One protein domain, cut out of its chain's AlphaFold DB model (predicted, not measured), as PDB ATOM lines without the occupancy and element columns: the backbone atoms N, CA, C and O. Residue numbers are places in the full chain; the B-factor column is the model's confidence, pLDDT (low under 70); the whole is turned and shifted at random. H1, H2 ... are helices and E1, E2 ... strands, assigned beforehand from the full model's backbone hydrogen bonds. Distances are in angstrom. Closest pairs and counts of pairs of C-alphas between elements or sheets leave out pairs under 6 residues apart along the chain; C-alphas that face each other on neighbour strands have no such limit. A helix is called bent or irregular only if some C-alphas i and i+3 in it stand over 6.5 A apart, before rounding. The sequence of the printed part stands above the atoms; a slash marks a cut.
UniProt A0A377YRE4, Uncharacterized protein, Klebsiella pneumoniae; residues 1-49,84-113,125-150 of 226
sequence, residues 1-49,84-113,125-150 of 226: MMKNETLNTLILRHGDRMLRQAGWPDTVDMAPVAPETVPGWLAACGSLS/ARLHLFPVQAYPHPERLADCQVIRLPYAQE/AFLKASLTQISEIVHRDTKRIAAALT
ATOM      1  N   MET A   1     165.329 247.537 140.161       46.72
ATOM      2  CA  MET A   1     164.729 246.850 138.996       46.72
ATOM      3  C   MET A   1     165.146 247.428 137.628       46.72
ATOM      4  O   MET A   1     165.163 246.672 136.677       46.72
ATOM      5  N   MET A   2     165.607 248.688 137.514       55.16
ATOM      6  CA  MET A   2     165.908 249.368 136.224       55.16
ATOM      7  C   MET A   2     167.050 248.799 135.347       55.16
ATOM      8  O   MET A   2     167.079 249.036 134.139       55.16
ATOM      9  N   LYS A   3     168.023 248.071 135.916       62.19
ATOM     10  CA  LYS A   3     169.180 247.570 135.141       62.19
ATOM     11  C   LYS A   3     168.783 246.544 134.072       62.19
ATOM     12  O   LYS A   3     169.408 246.532 133.016       62.19
ATOM     13  N   ASN A   4     167.764 245.719 134.331       74.50
ATOM     14  CA  ASN A   4     167.343 244.683 133.386       74.50
ATOM     15  C   ASN A   4     166.561 245.286 132.206       74.50
ATOM     16  O   ASN A   4     166.841 244.971 131.057       74.50
ATOM     17  N   GLU A   5     165.684 246.259 132.466       80.19
ATOM     18  CA  GLU A   5     164.966 247.005 131.420       80.19
ATOM     19  C   GLU A   5     165.932 247.770 130.500       80.19
ATOM     20  O   GLU A   5     165.822 247.715 129.275       80.19
ATOM     21  N   THR A   6     166.940 248.436 131.075       85.81
ATOM     22  CA  THR A   6     167.953 249.161 130.285       85.81
ATOM     23  C   THR A   6     168.812 248.204 129.454       85.81
ATOM     24  O   THR A   6     169.127 248.482 128.299       85.81
ATOM     25  N   LEU A   7     169.183 247.052 130.012       85.56
ATOM     26  CA  LEU A   7     169.921 246.031 129.275       85.56
ATOM     27  C   LEU A   7     169.079 245.458 128.123       85.56
ATOM     28  O   LEU A   7     169.549 245.432 126.988       85.56
ATOM     29  N   ASN A   8     167.830 245.071 128.385       85.75
ATOM     30  CA  ASN A   8     166.930 244.493 127.386       85.75
ATOM     31  C   ASN A   8     166.619 245.471 126.248       85.75
ATOM     32  O   ASN A   8     166.651 245.078 125.085       85.75
ATOM     33  N   THR A   9     166.406 246.753 126.553       89.56
ATOM     34  CA  THR A   9     166.197 247.791 125.525       89.56
ATOM     35  C   THR A   9     167.429 247.997 124.645       89.56
ATOM     36  O   THR A   9     167.303 248.137 123.427       89.56
ATOM     37  N   LEU A  10     168.635 247.967 125.222       90.75
ATOM     38  CA  LEU A  10     169.877 248.067 124.451       90.75
ATOM     39  C   LEU A  10     170.135 246.830 123.591       90.75
ATOM     40  O   LEU A  10     170.578 246.974 122.451       90.75
ATOM     41  N   ILE A  11     169.844 245.634 124.106       89.75
ATOM     42  CA  ILE A  11     169.963 244.394 123.334       89.75
ATOM     43  C   ILE A  11     168.977 244.395 122.164       89.75
ATOM     44  O   ILE A  11     169.376 244.082 121.045       89.75
ATOM     45  N   LEU A  12     167.726 244.799 122.400       91.19
ATOM     46  CA  LEU A  12     166.703 244.894 121.363       91.19
ATOM     47  C   LEU A  12     167.134 245.851 120.246       91.19
ATOM     48  O   LEU A  12     167.221 245.454 119.089       91.19
ATOM     49  N   ARG A  13     167.556 247.070 120.611       92.00
ATOM     50  CA  ARG A  13     168.044 248.070 119.653       92.00
ATOM     51  C   ARG A  13     169.273 247.594 118.874       92.00
ATOM     52  O   ARG A  13     169.439 247.946 117.705       92.00
ATOM     53  N   HIS A  14     170.165 246.835 119.516       91.94
ATOM     54  CA  HIS A  14     171.302 246.206 118.838       91.94
ATOM     55  C   HIS A  14     170.835 245.148 117.833       91.94
ATOM     56  O   HIS A  14     171.319 245.132 116.704       91.94
ATOM     57  N   GLY A  15     169.857 244.322 118.211       91.62
ATOM     58  CA  GLY A  15     169.229 243.338 117.333       91.62
ATOM     59  C   GLY A  15     168.578 243.958 116.099       91.62
ATOM     60  O   GLY A  15     168.896 243.547 114.984       91.62
ATOM     61  N   ASP A  16     167.760 244.995 116.277       93.00
ATOM     62  CA  ASP A  16     167.112 245.706 115.164       93.00
ATOM     63  C   ASP A  16     168.145 246.343 114.232       93.00
ATOM     64  O   ASP A  16     168.076 246.226 113.008       93.00
ATOM     65  N   ARG A  17     169.186 246.959 114.804       93.69
ATOM     66  CA  ARG A  17     170.293 247.501 114.012       93.69
ATOM     67  C   ARG A  17     170.984 246.409 113.193       93.69
ATOM     68  O   ARG A  17     171.339 246.662 112.042       93.69
ATOM     69  N   MET A  18     171.199 245.227 113.768       93.38
ATOM     70  CA  MET A  18     171.836 244.112 113.066       93.38
ATOM     71  C   MET A  18     170.955 243.554 111.945       93.38
ATOM     72  O   MET A  18     171.482 243.283 110.867       93.38
ATOM     73  N   LEU A  19     169.634 243.461 112.149       93.56
ATOM     74  CA  LEU A  19     168.669 243.125 111.094       93.56
ATOM     75  C   LEU A  19     168.791 244.078 109.902       93.56
ATOM     76  O   LEU A  19     168.999 243.633 108.771       93.56
ATOM     77  N   ARG A  20     168.733 245.388 110.163       93.19
ATOM     78  CA  ARG A  20     168.826 246.418 109.118       93.19
ATOM     79  C   ARG A  20     170.159 246.370 108.379       93.19
ATOM     80  O   ARG A  20     170.191 246.460 107.157       93.19
ATOM     81  N   GLN A  21     171.264 246.172 109.097       91.31
ATOM     82  CA  GLN A  21     172.589 246.037 108.480       91.31
ATOM     83  C   GLN A  21     172.719 244.786 107.603       91.31
ATOM     84  O   GLN A  21     173.441 244.815 106.609       91.31
ATOM     85  N   ALA A  22     172.015 243.707 107.945       88.88
ATOM     86  CA  ALA A  22     171.953 242.498 107.131       88.88
ATOM     87  C   ALA A  22     171.009 242.619 105.916       88.88
ATOM     88  O   ALA A  22     171.013 241.725 105.073       88.88
ATOM     89  N   GLY A  23     170.245 243.713 105.799       91.12
ATOM     90  CA  GLY A  23     169.337 243.971 104.677       91.12
ATOM     91  C   GLY A  23     167.882 243.587 104.913       91.12
ATOM     92  O   GLY A  23     167.093 243.619 103.972       91.12
ATOM     93  N   TRP A  24     167.507 243.212 106.140       93.88
ATOM     94  CA  TRP A  24     166.116 242.893 106.453       93.88
ATOM     95  C   TRP A  24     165.232 244.149 106.385       93.88
ATOM     96  O   TRP A  24     165.639 245.199 106.900       93.88
ATOM     97  N   PRO A  25     164.035 244.054 105.775       92.12
ATOM     98  CA  PRO A  25     163.157 245.199 105.546       92.12
ATOM     99  C   PRO A  25     162.596 245.771 106.852       92.12
ATOM    100  O   PRO A  25     162.565 245.088 107.875       92.12
ATOM    101  N   ASP A  26     162.094 247.007 106.792       90.50
ATOM    102  CA  ASP A  26     161.507 247.712 107.943       90.50
ATOM    103  C   ASP A  26     160.250 247.045 108.521       90.50
ATOM    104  O   ASP A  26     159.846 247.336 109.638       90.50
ATOM    105  N   THR A  27     159.650 246.122 107.771       89.25
ATOM    106  CA  THR A  27     158.494 245.311 108.170       89.25
ATOM    107  C   THR A  27     158.845 244.169 109.128       89.25
ATOM    108  O   THR A  27     157.944 243.455 109.580       89.25
ATOM    109  N   VAL A  28     160.135 243.964 109.414       92.25
ATOM    110  CA  VAL A  28     160.651 242.905 110.287       92.25
ATOM    111  C   VAL A  28     161.457 243.512 111.421       92.25
ATOM    112  O   VAL A  28     162.484 244.138 111.176       92.25
ATOM    113  N   ASP A  29     161.057 243.232 112.652       92.50
ATOM    114  CA  ASP A  29     161.735 243.709 113.858       92.50
ATOM    115  C   ASP A  29     162.128 242.536 114.753       92.50
ATOM    116  O   ASP A  29     161.556 241.444 114.667       92.50
ATOM    117  N   MET A  30     163.119 242.733 115.622       91.00
ATOM    118  CA  MET A  30     163.404 241.753 116.661       91.00
ATOM    119  C   MET A  30     162.359 241.848 117.771       91.00
ATOM    120  O   MET A  30     161.879 242.917 118.133       91.00
ATOM    121  N   ALA A  31     162.047 240.707 118.371       89.25
ATOM    122  CA  ALA A  31     161.281 240.615 119.596       89.25
ATOM    123  C   ALA A  31     162.035 239.753 120.613       89.25
ATOM    124  O   ALA A  31     162.661 238.751 120.240       89.25
ATOM    125  N   PRO A  32     161.986 240.115 121.904       85.31
ATOM    126  CA  PRO A  32     162.576 239.302 122.950       85.31
ATOM    127  C   PRO A  32     161.790 238.003 123.147       85.31
ATOM    128  O   PRO A  32     160.560 237.999 123.195       85.31
ATOM    129  N   VAL A  33     162.518 236.905 123.324       83.00
ATOM    130  CA  VAL A  33     161.970 235.593 123.672       83.00
ATOM    131  C   VAL A  33     162.322 235.316 125.125       83.00
ATOM    132  O   VAL A  33     163.493 235.175 125.462       83.00
ATOM    133  N   ALA A  34     161.308 235.275 125.992       75.81
ATOM    134  CA  ALA A  34     161.460 235.057 127.435       75.81
ATOM    135  C   ALA A  34     162.527 235.962 128.111       75.81
ATOM    136  O   ALA A  34     163.449 235.452 128.758       75.81
ATOM    137  N   PRO A  35     162.401 237.304 128.018       69.69
ATOM    138  CA  PRO A  35     163.417 238.249 128.508       69.69
ATOM    139  C   PRO A  35     163.712 238.130 130.012       69.69
ATOM    140  O   PRO A  35     164.817 238.444 130.446       69.69
ATOM    141  N   GLU A  36     162.743 237.653 130.798       71.31
ATOM    142  CA  GLU A  36     162.887 237.455 132.246       71.31
ATOM    143  C   GLU A  36     163.731 236.225 132.604       71.31
ATOM    144  O   GLU A  36     164.338 236.174 133.671       71.31
ATOM    145  N   THR A  37     163.769 235.218 131.727       72.75
ATOM    146  CA  THR A  37     164.462 233.945 131.987       72.75
ATOM    147  C   THR A  37     165.820 233.892 131.289       72.75
ATOM    148  O   THR A  37     166.796 233.420 131.870       72.75
ATOM    149  N   VAL A  38     165.903 234.393 130.052       73.00
ATOM    150  CA  VAL A  38     167.106 234.326 129.210       73.00
ATOM    151  C   VAL A  38     167.339 235.653 128.466       73.00
ATOM    152  O   VAL A  38     166.906 235.823 127.325       73.00
ATOM    153  N   PRO A  39     168.052 236.624 129.071       72.75
ATOM    154  CA  PRO A  39     168.310 237.900 128.414       72.75
ATOM    155  C   PRO A  39     169.138 237.713 127.136       72.75
ATOM    156  O   PRO A  39     170.113 236.955 127.084       72.75
ATOM    157  N   GLY A  40     168.737 238.433 126.089       77.94
ATOM    158  CA  GLY A  40     169.396 238.431 124.784       77.94
ATOM    159  C   GLY A  40     168.986 237.317 123.830       77.94
ATOM    160  O   GLY A  40     169.592 237.182 122.768       77.94
ATOM    161  N   TRP A  41     167.967 236.536 124.175       86.56
ATOM    162  CA  TRP A  41     167.282 235.687 123.212       86.56
ATOM    163  C   TRP A  41     166.310 236.543 122.409       86.56
ATOM    164  O   TRP A  41     165.336 237.064 122.949       86.56
ATOM    165  N   LEU A  42     166.614 236.727 121.124       88.12
ATOM    166  CA  LEU A  42     165.804 237.509 120.197       88.12
ATOM    167  C   LEU A  42     165.378 236.647 119.008       88.12
ATOM    168  O   LEU A  42     166.159 235.826 118.516       88.12
ATOM    169  N   ALA A  43     164.168 236.888 118.522       89.75
ATOM    170  CA  ALA A  43     163.639 236.312 117.292       89.75
ATOM    171  C   ALA A  43     163.004 237.411 116.436       89.75
ATOM    172  O   ALA A  43     162.434 238.364 116.960       89.75
ATOM    173  N   ALA A  44     163.092 237.274 115.119       91.94
ATOM    174  CA  ALA A  44     162.502 238.223 114.193       91.94
ATOM    175  C   ALA A  44     160.997 237.982 114.041       91.94
ATOM    176  O   ALA A  44     160.526 236.842 113.958       91.94
ATOM    177  N   CYS A  45     160.253 239.079 113.971       90.75
ATOM    178  CA  CYS A  45     158.805 239.123 113.869       90.75
ATOM    179  C   CYS A  45     158.415 240.056 112.732       90.75
ATOM    180  O   CYS A  45     158.967 241.145 112.611       90.75
ATOM    181  N   GLY A  46     157.458 239.642 111.906       92.75
ATOM    182  CA  GLY A  46     156.993 240.473 110.802       92.75
ATOM    183  C   GLY A  46     156.476 239.669 109.623       92.75
ATOM    184  O   GLY A  46     156.304 238.447 109.691       92.75
ATOM    185  N   SER A  47     156.234 240.371 108.520       93.56
ATOM    186  CA  SER A  47     155.831 239.746 107.264       93.56
ATOM    187  C   SER A  47     156.527 240.375 106.071       93.56
ATOM    188  O   SER A  47     156.604 241.597 106.007       93.56
ATOM    189  N   LEU A  48     156.947 239.550 105.114       93.88
ATOM    190  CA  LEU A  48     157.567 239.994 103.869       93.88
ATOM    191  C   LEU A  48     156.718 239.556 102.676       93.88
ATOM    192  O   LEU A  48     156.262 238.413 102.601       93.88
ATOM    193  N   SER A  49     156.535 240.458 101.726       93.56
ATOM    194  CA  SER A  49     155.998 240.184 100.395       93.56
ATOM    195  C   SER A  49     157.013 239.451  99.513       93.56
ATOM    196  O   SER A  49     158.218 239.494  99.762       93.56
ATOM    197  N   ALA A  84     151.989 235.462  97.764       89.88
ATOM    198  CA  ALA A  84     152.670 234.727  98.822       89.88
ATOM    199  C   ALA A  84     153.377 235.688  99.789       89.88
ATOM    200  O   ALA A  84     154.087 236.614  99.383       89.88
ATOM    201  N   ARG A  85     153.191 235.448 101.090       92.56
ATOM    202  CA  ARG A  85     153.810 236.239 102.155       92.56
ATOM    203  C   ARG A  85     154.568 235.353 103.121       92.56
ATOM    204  O   ARG A  85     154.046 234.347 103.590       92.56
ATOM    205  N   LEU A  86     155.804 235.739 103.414       93.56
ATOM    206  CA  LEU A  86     156.616 235.117 104.448       93.56
ATOM    207  C   LEU A  86     156.192 235.692 105.791       93.56
ATOM    208  O   LEU A  86     156.187 236.905 105.957       93.56
ATOM    209  N   HIS A  87     155.879 234.834 106.748       92.94
ATOM    210  CA  HIS A  87     155.531 235.223 108.107       92.94
ATOM    211  C   HIS A  87     156.606 234.742 109.078       92.94
ATOM    212  O   HIS A  87     156.982 233.566 109.077       92.94
ATOM    213  N   LEU A  88     157.076 235.667 109.911       93.06
ATOM    214  CA  LEU A  88     158.074 235.449 110.948       93.06
ATOM    215  C   LEU A  88     157.428 235.671 112.305       93.06
ATOM    216  O   LEU A  88     156.786 236.699 112.528       93.06
ATOM    217  N   PHE A  89     157.599 234.715 113.209       89.06
ATOM    218  CA  PHE A  89     157.098 234.842 114.568       89.06
ATOM    219  C   PHE A  89     157.968 234.056 115.553       89.06
ATOM    220  O   PHE A  89     158.593 233.055 115.174       89.06
ATOM    221  N   PRO A  90     158.015 234.499 116.819       85.69
ATOM    222  CA  PRO A  90     158.778 233.827 117.848       85.69
ATOM    223  C   PRO A  90     158.020 232.581 118.310       85.69
ATOM    224  O   PRO A  90     156.787 232.564 118.360       85.69
ATOM    225  N   VAL A  91     158.744 231.536 118.705       81.38
ATOM    226  CA  VAL A  91     158.148 230.429 119.457       81.38
ATOM    227  C   VAL A  91     157.776 230.946 120.843       81.38
ATOM    228  O   VAL A  91     158.642 231.249 121.658       81.38
ATOM    229  N   GLN A  92     156.472 231.051 121.096       64.06
ATOM    230  CA  GLN A  92     155.912 231.459 122.389       64.06
ATOM    231  C   GLN A  92     155.440 230.265 123.240       64.06
ATOM    232  O   GLN A  92     154.876 230.460 124.313       64.06
ATOM    233  N   ALA A  93     155.625 229.028 122.766       62.06
ATOM    234  CA  ALA A  93     155.152 227.832 123.460       62.06
ATOM    235  C   ALA A  93     156.047 227.476 124.659       62.06
ATOM    236  O   ALA A  93     157.268 227.593 124.579       62.06
ATOM    237  N   TYR A  94     155.425 227.016 125.749       55.06
ATOM    238  CA  TYR A  94     156.106 226.345 126.856       55.06
ATOM    239  C   TYR A  94     156.153 224.828 126.577       55.06
ATOM    240  O   TYR A  94     155.127 224.275 126.174       55.06
ATOM    241  N   PRO A  95     157.283 224.134 126.807       65.06
ATOM    242  CA  PRO A  95     158.525 224.637 127.394       65.06
ATOM    243  C   PRO A  95     159.260 225.618 126.476       65.06
ATOM    244  O   PRO A  95     159.210 225.494 125.254       65.06
ATOM    245  N   HIS A  96     159.928 226.602 127.089       66.94
ATOM    246  CA  HIS A  96     160.758 227.558 126.361       66.94
ATOM    247  C   HIS A  96     161.786 226.815 125.492       66.94
ATOM    248  O   HIS A  96     162.290 225.773 125.920       66.94
ATOM    249  N   PRO A  97     162.115 227.338 124.298       65.94
ATOM    250  CA  PRO A  97     163.071 226.695 123.405       65.94
ATOM    251  C   PRO A  97     164.407 226.425 124.115       65.94
ATOM    252  O   PRO A  97     164.934 227.284 124.814       65.94
ATOM    253  N   GLU A  98     164.968 225.227 123.937       74.94
ATOM    254  CA  GLU A  98     166.260 224.856 124.540       74.94
ATOM    255  C   GLU A  98     167.441 225.511 123.814       74.94
ATOM    256  O   GLU A  98     168.515 225.709 124.387       74.94
ATOM    257  N   ARG A  99     167.250 225.868 122.537       81.44
ATOM    258  CA  ARG A  99     168.269 226.482 121.686       81.44
ATOM    259  C   ARG A  99     167.733 227.741 121.023       81.44
ATOM    260  O   ARG A  99     166.580 227.816 120.607       81.44
ATOM    261  N   LEU A 100     168.628 228.700 120.807       80.25
ATOM    262  CA  LEU A 100     168.296 229.959 120.141       80.25
ATOM    263  C   LEU A 100     167.744 229.756 118.715       80.25
ATOM    264  O   LEU A 100     166.839 230.468 118.294       80.25
ATOM    265  N   ALA A 101     168.232 228.745 117.988       80.88
ATOM    266  CA  ALA A 101     167.753 228.399 116.644       80.88
ATOM    267  C   ALA A 101     166.285 227.923 116.609       80.88
ATOM    268  O   ALA A 101     165.628 227.989 115.562       80.88
ATOM    269  N   ASP A 102     165.765 227.467 117.750       83.88
ATOM    270  CA  ASP A 102     164.393 226.982 117.895       83.88
ATOM    271  C   ASP A 102     163.431 228.114 118.264       83.88
ATOM    272  O   ASP A 102     162.222 227.938 118.194       83.88
ATOM    273  N   CYS A 103     163.944 229.307 118.583       83.06
ATOM    274  CA  CYS A 103     163.126 230.481 118.884       83.06
ATOM    275  C   CYS A 103     162.416 231.047 117.655       83.06
ATOM    276  O   CYS A 103     161.415 231.746 117.798       83.06
ATOM    277  N   GLN A 104     162.938 230.779 116.455       88.62
ATOM    278  CA  GLN A 104     162.433 231.345 115.211       88.62
ATOM    279  C   GLN A 104     161.554 230.347 114.459       88.62
ATOM    280  O   GLN A 104     162.029 229.297 114.002       88.62
ATOM    281  N   VAL A 105     160.307 230.745 114.210       88.31
ATOM    282  CA  VAL A 105     159.448 230.101 113.214       88.31
ATOM    283  C   VAL A 105     159.355 230.984 111.981       88.31
ATOM    284  O   VAL A 105     159.218 232.205 112.067       88.31
ATOM    285  N   ILE A 106     159.445 230.343 110.820       92.31
ATOM    286  CA  ILE A 106     159.275 230.967 109.515       92.31
ATOM    287  C   ILE A 106     158.263 230.130 108.750       92.31
ATOM    288  O   ILE A 106     158.404 228.908 108.677       92.31
ATOM    289  N   ARG A 107     157.237 230.773 108.195       90.50
ATOM    290  CA  ARG A 107     156.243 230.109 107.349       90.50
ATOM    291  C   ARG A 107     156.034 230.890 106.069       90.50
ATOM    292  O   ARG A 107     155.892 232.106 106.108       90.50
ATOM    293  N   LEU A 108     155.958 230.175 104.954       91.00
ATOM    294  CA  LEU A 108     155.596 230.725 103.653       91.00
ATOM    295  C   LEU A 108     154.347 229.976 103.152       91.00
ATOM    296  O   LEU A 108     154.469 229.023 102.380       91.00
ATOM    297  N   PRO A 109     153.149 230.310 103.667       88.75
ATOM    298  CA  PRO A 109     151.910 229.680 103.225       88.75
ATOM    299  C   PRO A 109     151.697 229.891 101.721       88.75
ATOM    300  O   PRO A 109     152.081 230.925 101.174       88.75
ATOM    301  N   TYR A 110     151.085 228.903 101.065       83.12
ATOM    302  CA  TYR A 110     150.749 228.905  99.632       83.12
ATOM    303  C   TYR A 110     151.939 228.965  98.659       83.12
ATOM    304  O   TYR A 110     151.748 228.885  97.453       83.12
ATOM    305  N   ALA A 111     153.186 229.006  99.145       86.88
ATOM    306  CA  ALA A 111     154.382 229.019  98.296       86.88
ATOM    307  C   ALA A 111     154.462 227.851  97.310       86.88
ATOM    308  O   ALA A 111     155.019 227.994  96.223       86.88
ATOM    309  N   GLN A 112     153.910 226.706  97.716       86.19
ATOM    310  CA  GLN A 112     153.927 225.459  96.959       86.19
ATOM    311  C   GLN A 112     153.150 225.550  95.636       86.19
ATOM    312  O   GLN A 112     153.325 224.701  94.770       86.19
ATOM    313  N   GLU A 113     152.318 226.582  95.455       90.69
ATOM    314  CA  GLU A 113     151.655 226.861  94.176       90.69
ATOM    315  C   GLU A 113     152.638 227.366  93.103       90.69
ATOM    316  O   GLU A 113     152.396 227.182  91.911       90.69
ATOM    317  N   ALA A 125     165.128 227.550 104.838       92.81
ATOM    318  CA  ALA A 125     166.347 227.204 105.556       92.81
ATOM    319  C   ALA A 125     167.415 228.294 105.410       92.81
ATOM    320  O   ALA A 125     168.085 228.634 106.386       92.81
ATOM    321  N   PHE A 126     167.554 228.880 104.217       92.94
ATOM    322  CA  PHE A 126     168.486 229.976 103.965       92.94
ATOM    323  C   PHE A 126     168.145 231.230 104.783       92.94
ATOM    324  O   PHE A 126     169.001 231.759 105.498       92.94
ATOM    325  N   LEU A 127     166.884 231.669 104.745       93.44
ATOM    326  CA  LEU A 127     166.424 232.828 105.514       93.44
ATOM    327  C   LEU A 127     166.508 232.570 107.025       93.44
ATOM    328  O   LEU A 127     166.973 233.429 107.778       93.44
ATOM    329  N   LYS A 128     166.149 231.359 107.476       92.62
ATOM    330  CA  LYS A 128     166.283 230.955 108.883       92.62
ATOM    331  C   LYS A 128     167.733 230.958 109.349       92.62
ATOM    332  O   LYS A 128     168.001 231.390 110.470       92.62
ATOM    333  N   ALA A 129     168.669 230.520 108.510       92.00
ATOM    334  CA  ALA A 129     170.091 230.553 108.832       92.00
ATOM    335  C   ALA A 129     170.596 231.994 109.021       92.00
ATOM    336  O   ALA A 129     171.318 232.254 109.981       92.00
ATOM    337  N   SER A 130     170.162 232.935 108.170       92.81
ATOM    338  CA  SER A 130     170.483 234.365 108.320       92.81
ATOM    339  C   SER A 130     169.991 234.923 109.662       92.81
ATOM    340  O   SER A 130     170.779 235.493 110.417       92.81
ATOM    341  N   LEU A 131     168.721 234.690 110.013       92.38
ATOM    342  CA  LEU A 131     168.162 235.144 111.293       92.38
ATOM    343  C   LEU A 131     168.864 234.507 112.492       92.38
ATOM    344  O   LEU A 131     169.228 235.205 113.434       92.38
ATOM    345  N   THR A 132     169.113 233.197 112.433       91.50
ATOM    346  CA  THR A 132     169.812 232.464 113.498       91.50
ATOM    347  C   THR A 132     171.204 233.049 113.728       91.50
ATOM    348  O   THR A 132     171.585 233.296 114.870       91.50
ATOM    349  N   GLN A 133     171.940 233.352 112.655       91.38
ATOM    350  CA  GLN A 133     173.255 233.983 112.746       91.38
ATOM    351  C   GLN A 133     173.186 235.357 113.432       91.38
ATOM    352  O   GLN A 133     174.033 235.660 114.276       91.38
ATOM    353  N   ILE A 134     172.192 236.185 113.094       91.81
ATOM    354  CA  ILE A 134     171.998 237.498 113.723       91.81
ATOM    355  C   ILE A 134     171.694 237.329 115.212       91.81
ATOM    356  O   ILE A 134     172.384 237.922 116.045       91.81
ATOM    357  N   SER A 135     170.730 236.474 115.561       90.06
ATOM    358  CA  SER A 135     170.377 236.197 116.955       90.06
ATOM    359  C   SER A 135     171.579 235.681 117.751       90.06
ATOM    360  O   SER A 135     171.811 236.135 118.867       90.06
ATOM    361  N   GLU A 136     172.409 234.799 117.187       90.56
ATOM    362  CA  GLU A 136     173.622 234.294 117.848       90.56
ATOM    363  C   GLU A 136     174.689 235.373 118.080       90.56
ATOM    364  O   GLU A 136     175.427 235.324 119.072       90.56
ATOM    365  N   ILE A 137     174.829 236.329 117.158       90.75
ATOM    366  CA  ILE A 137     175.732 237.475 117.334       90.75
ATOM    367  C   ILE A 137     175.219 238.353 118.475       90.75
ATOM    368  O   ILE A 137     175.967 238.630 119.413       90.75
ATOM    369  N   VAL A 138     173.935 238.708 118.450       90.38
ATOM    370  CA  VAL A 138     173.309 239.553 119.475       90.38
ATOM    371  C   VAL A 138     173.352 238.887 120.853       90.38
ATOM    372  O   VAL A 138     173.698 239.525 121.852       90.38
ATOM    373  N   HIS A 139     173.096 237.581 120.914       88.25
ATOM    374  CA  HIS A 139     173.187 236.814 122.149       88.25
ATOM    375  C   HIS A 139     174.614 236.828 122.724       88.25
ATOM    376  O   HIS A 139     174.807 237.038 123.922       88.25
ATOM    377  N   ARG A 140     175.649 236.683 121.883       88.31
ATOM    378  CA  ARG A 140     177.048 236.813 122.333       88.31
ATOM    379  C   ARG A 140     177.382 238.230 122.795       88.31
ATOM    380  O   ARG A 140     178.069 238.394 123.806       88.31
ATOM    381  N   ASP A 141     176.887 239.241 122.092       87.94
ATOM    382  CA  ASP A 141     177.127 240.648 122.418       87.94
ATOM    383  C   ASP A 141     176.392 241.101 123.683       87.94
ATOM    384  O   ASP A 141     176.847 242.031 124.347       87.94
ATOM    385  N   THR A 142     175.340 240.395 124.097       85.50
ATOM    386  CA  THR A 142     174.608 240.665 125.346       85.50
ATOM    387  C   THR A 142     175.546 240.735 126.553       85.50
ATOM    388  O   THR A 142     175.443 241.654 127.365       85.50
ATOM    389  N   LYS A 143     176.541 239.840 126.638       82.62
ATOM    390  CA  LYS A 143     177.548 239.874 127.714       82.62
ATOM    391  C   LYS A 143     178.416 241.134 127.665       82.62
ATOM    392  O   LYS A 143     178.765 241.676 128.710       82.62
ATOM    393  N   ARG A 144     178.755 241.615 126.464       84.94
ATOM    394  CA  ARG A 144     179.552 242.838 126.264       84.94
ATOM    395  C   ARG A 144     178.750 244.085 126.627       84.94
ATOM    396  O   ARG A 144     179.281 244.966 127.295       84.94
ATOM    397  N   ILE A 145     177.473 244.128 126.242       84.06
ATOM    398  CA  ILE A 145     176.547 245.211 126.599       84.06
ATOM    399  C   ILE A 145     176.361 245.250 128.122       84.06
ATOM    400  O   ILE A 145     176.508 246.306 128.732       84.06
ATOM    401  N   ALA A 146     176.141 244.096 128.759       83.62
ATOM    402  CA  ALA A 146     176.025 244.002 130.213       83.62
ATOM    403  C   ALA A 146     177.306 244.454 130.943       83.62
ATOM    404  O   ALA A 146     177.231 245.171 131.943       83.62
ATOM    405  N   ALA A 147     178.483 244.087 130.425       83.62
ATOM    406  CA  ALA A 147     179.762 244.531 130.975       83.62
ATOM    407  C   ALA A 147     179.938 246.055 130.868       83.62
ATOM    408  O   ALA A 147     180.344 246.684 131.839       83.62
ATOM    409  N   ALA A 148     179.573 246.660 129.734       82.44
ATOM    410  CA  ALA A 148     179.655 248.109 129.533       82.44
ATOM    411  C   ALA A 148     178.711 248.909 130.452       82.44
ATOM    412  O   ALA A 148     179.017 250.044 130.811       82.44
ATOM    413  N   LEU A 149     177.580 248.320 130.856       81.56
ATOM    414  CA  LEU A 149     176.633 248.922 131.805       81.56
ATOM    415  C   LEU A 149     177.062 248.789 133.270       81.56
ATOM    416  O   LEU A 149     176.457 249.408 134.151       81.56
ATOM    417  N   THR A 150     178.076 247.974 133.560       75.44
ATOM    418  CA  THR A 150     178.613 247.843 134.913       75.44
ATOM    419  C   THR A 150     179.685 248.914 135.102       75.44
ATOM    420  O   THR A 150     180.745 248.816 134.484       75.44
TER     421      THR A 150
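Overview. This is residues 1 to 49, 84 to 113 and 125 to 150 of the 226 residues of an uncharacterized protein of Klebsiella pneumoniae (UniProt A0A377YRE4). A four-stranded antiparallel sheet has two long helices, H1 and H2, packed over one of its faces, while its other face is bare of named helices. H1 covers the edge strand E1, H2 runs over E2 and E4, and the two helices extend past the sheet at one end, H1 with its first residues and H2 with its last. The printed part has 105 residues with two named helices and four named strands, in the order H1 E1 E2 E3 E4 H2; the sheet's order is E1 E2 E3 E4. The class is mixed, helices and strands, and the whole is compact, with a radius of gyration of the C-alphas of 14.1 A, though elongated, with spans of 53 by 32 by 19 A.

Along the chain. In the sheet, E2, residues 42 to 49, is the longest strand at 22.3 A. E1 is residues 28 to 32, 13.3 A; E3 is residues 85 to 90, 16.6 A; E4 is residues 104 to 107, 10.1 A. H1, residues 2 to 21, begins with C-alpha 2 at (165.908, 249.368, 136.224) and measures 28.7 A. H2, residues 125 to 148, measures 34.5 A and ends with C-alpha 148 at (179.655, 248.109, 129.533).

Arrangement. E1 and E2 form a hairpin, with N 31 and O 43 within hydrogen-bond range at 2.8 A. The pairing of E2 is staggered: residues 42 to 46 pair with E1 and residues 46 to 49 with E3, where N 86 and O 48 are 2.8 A apart. E3 and E4 form another hairpin, with N 87 and O 107 at 2.8 A. H1 and H2 are on the same face of the sheet, in two layers, helices on one face of a sheet. H1 is over E1 at a height over the sheet of 7.6 A and runs along the strands, but only just, at 27 degrees to E1 on the local plane; their closest C-alphas, of Asp 16 and Met 30, are 5.6 A apart. H2 is over E2 and E4 at a height over the sheet of 7.3 A, and runs along the strands at 24 degrees to E4 on the local plane; the closest C-alphas of H2 and E2, of Ser 135 and Leu 42, are 5.8 A apart. H1 and H2 touch, closest at the C-alphas of Gly 15 and Val 138, 6.0 A, at a steep tilt of 39 degrees, opposite ways. H2 has a kink of 29 degrees near residue 141. It is neither bent nor irregular, but only just: C-alphas 140 and 143 are 6.2 A apart. In H1 every O i to N i+4 pair is within hydrogen-bond range; in H2, 18 of 20 are.

Size, cuts and confidence. The C-alphas of Glu 113 and Thr 150, the two farthest apart, are 53.2 A apart. Residues 50 to 83 are not printed, with 6.6 A between C-alphas 49 and 84, nor are residues 114 to 124, with 18.6 A between C-alphas 113 and 125. The link from E3 to E4, residues 91 to 103, is long. The mean pLDDT of the printed part is 85.2; residues 1 to 3, 35 and 92 to 97 are under 70.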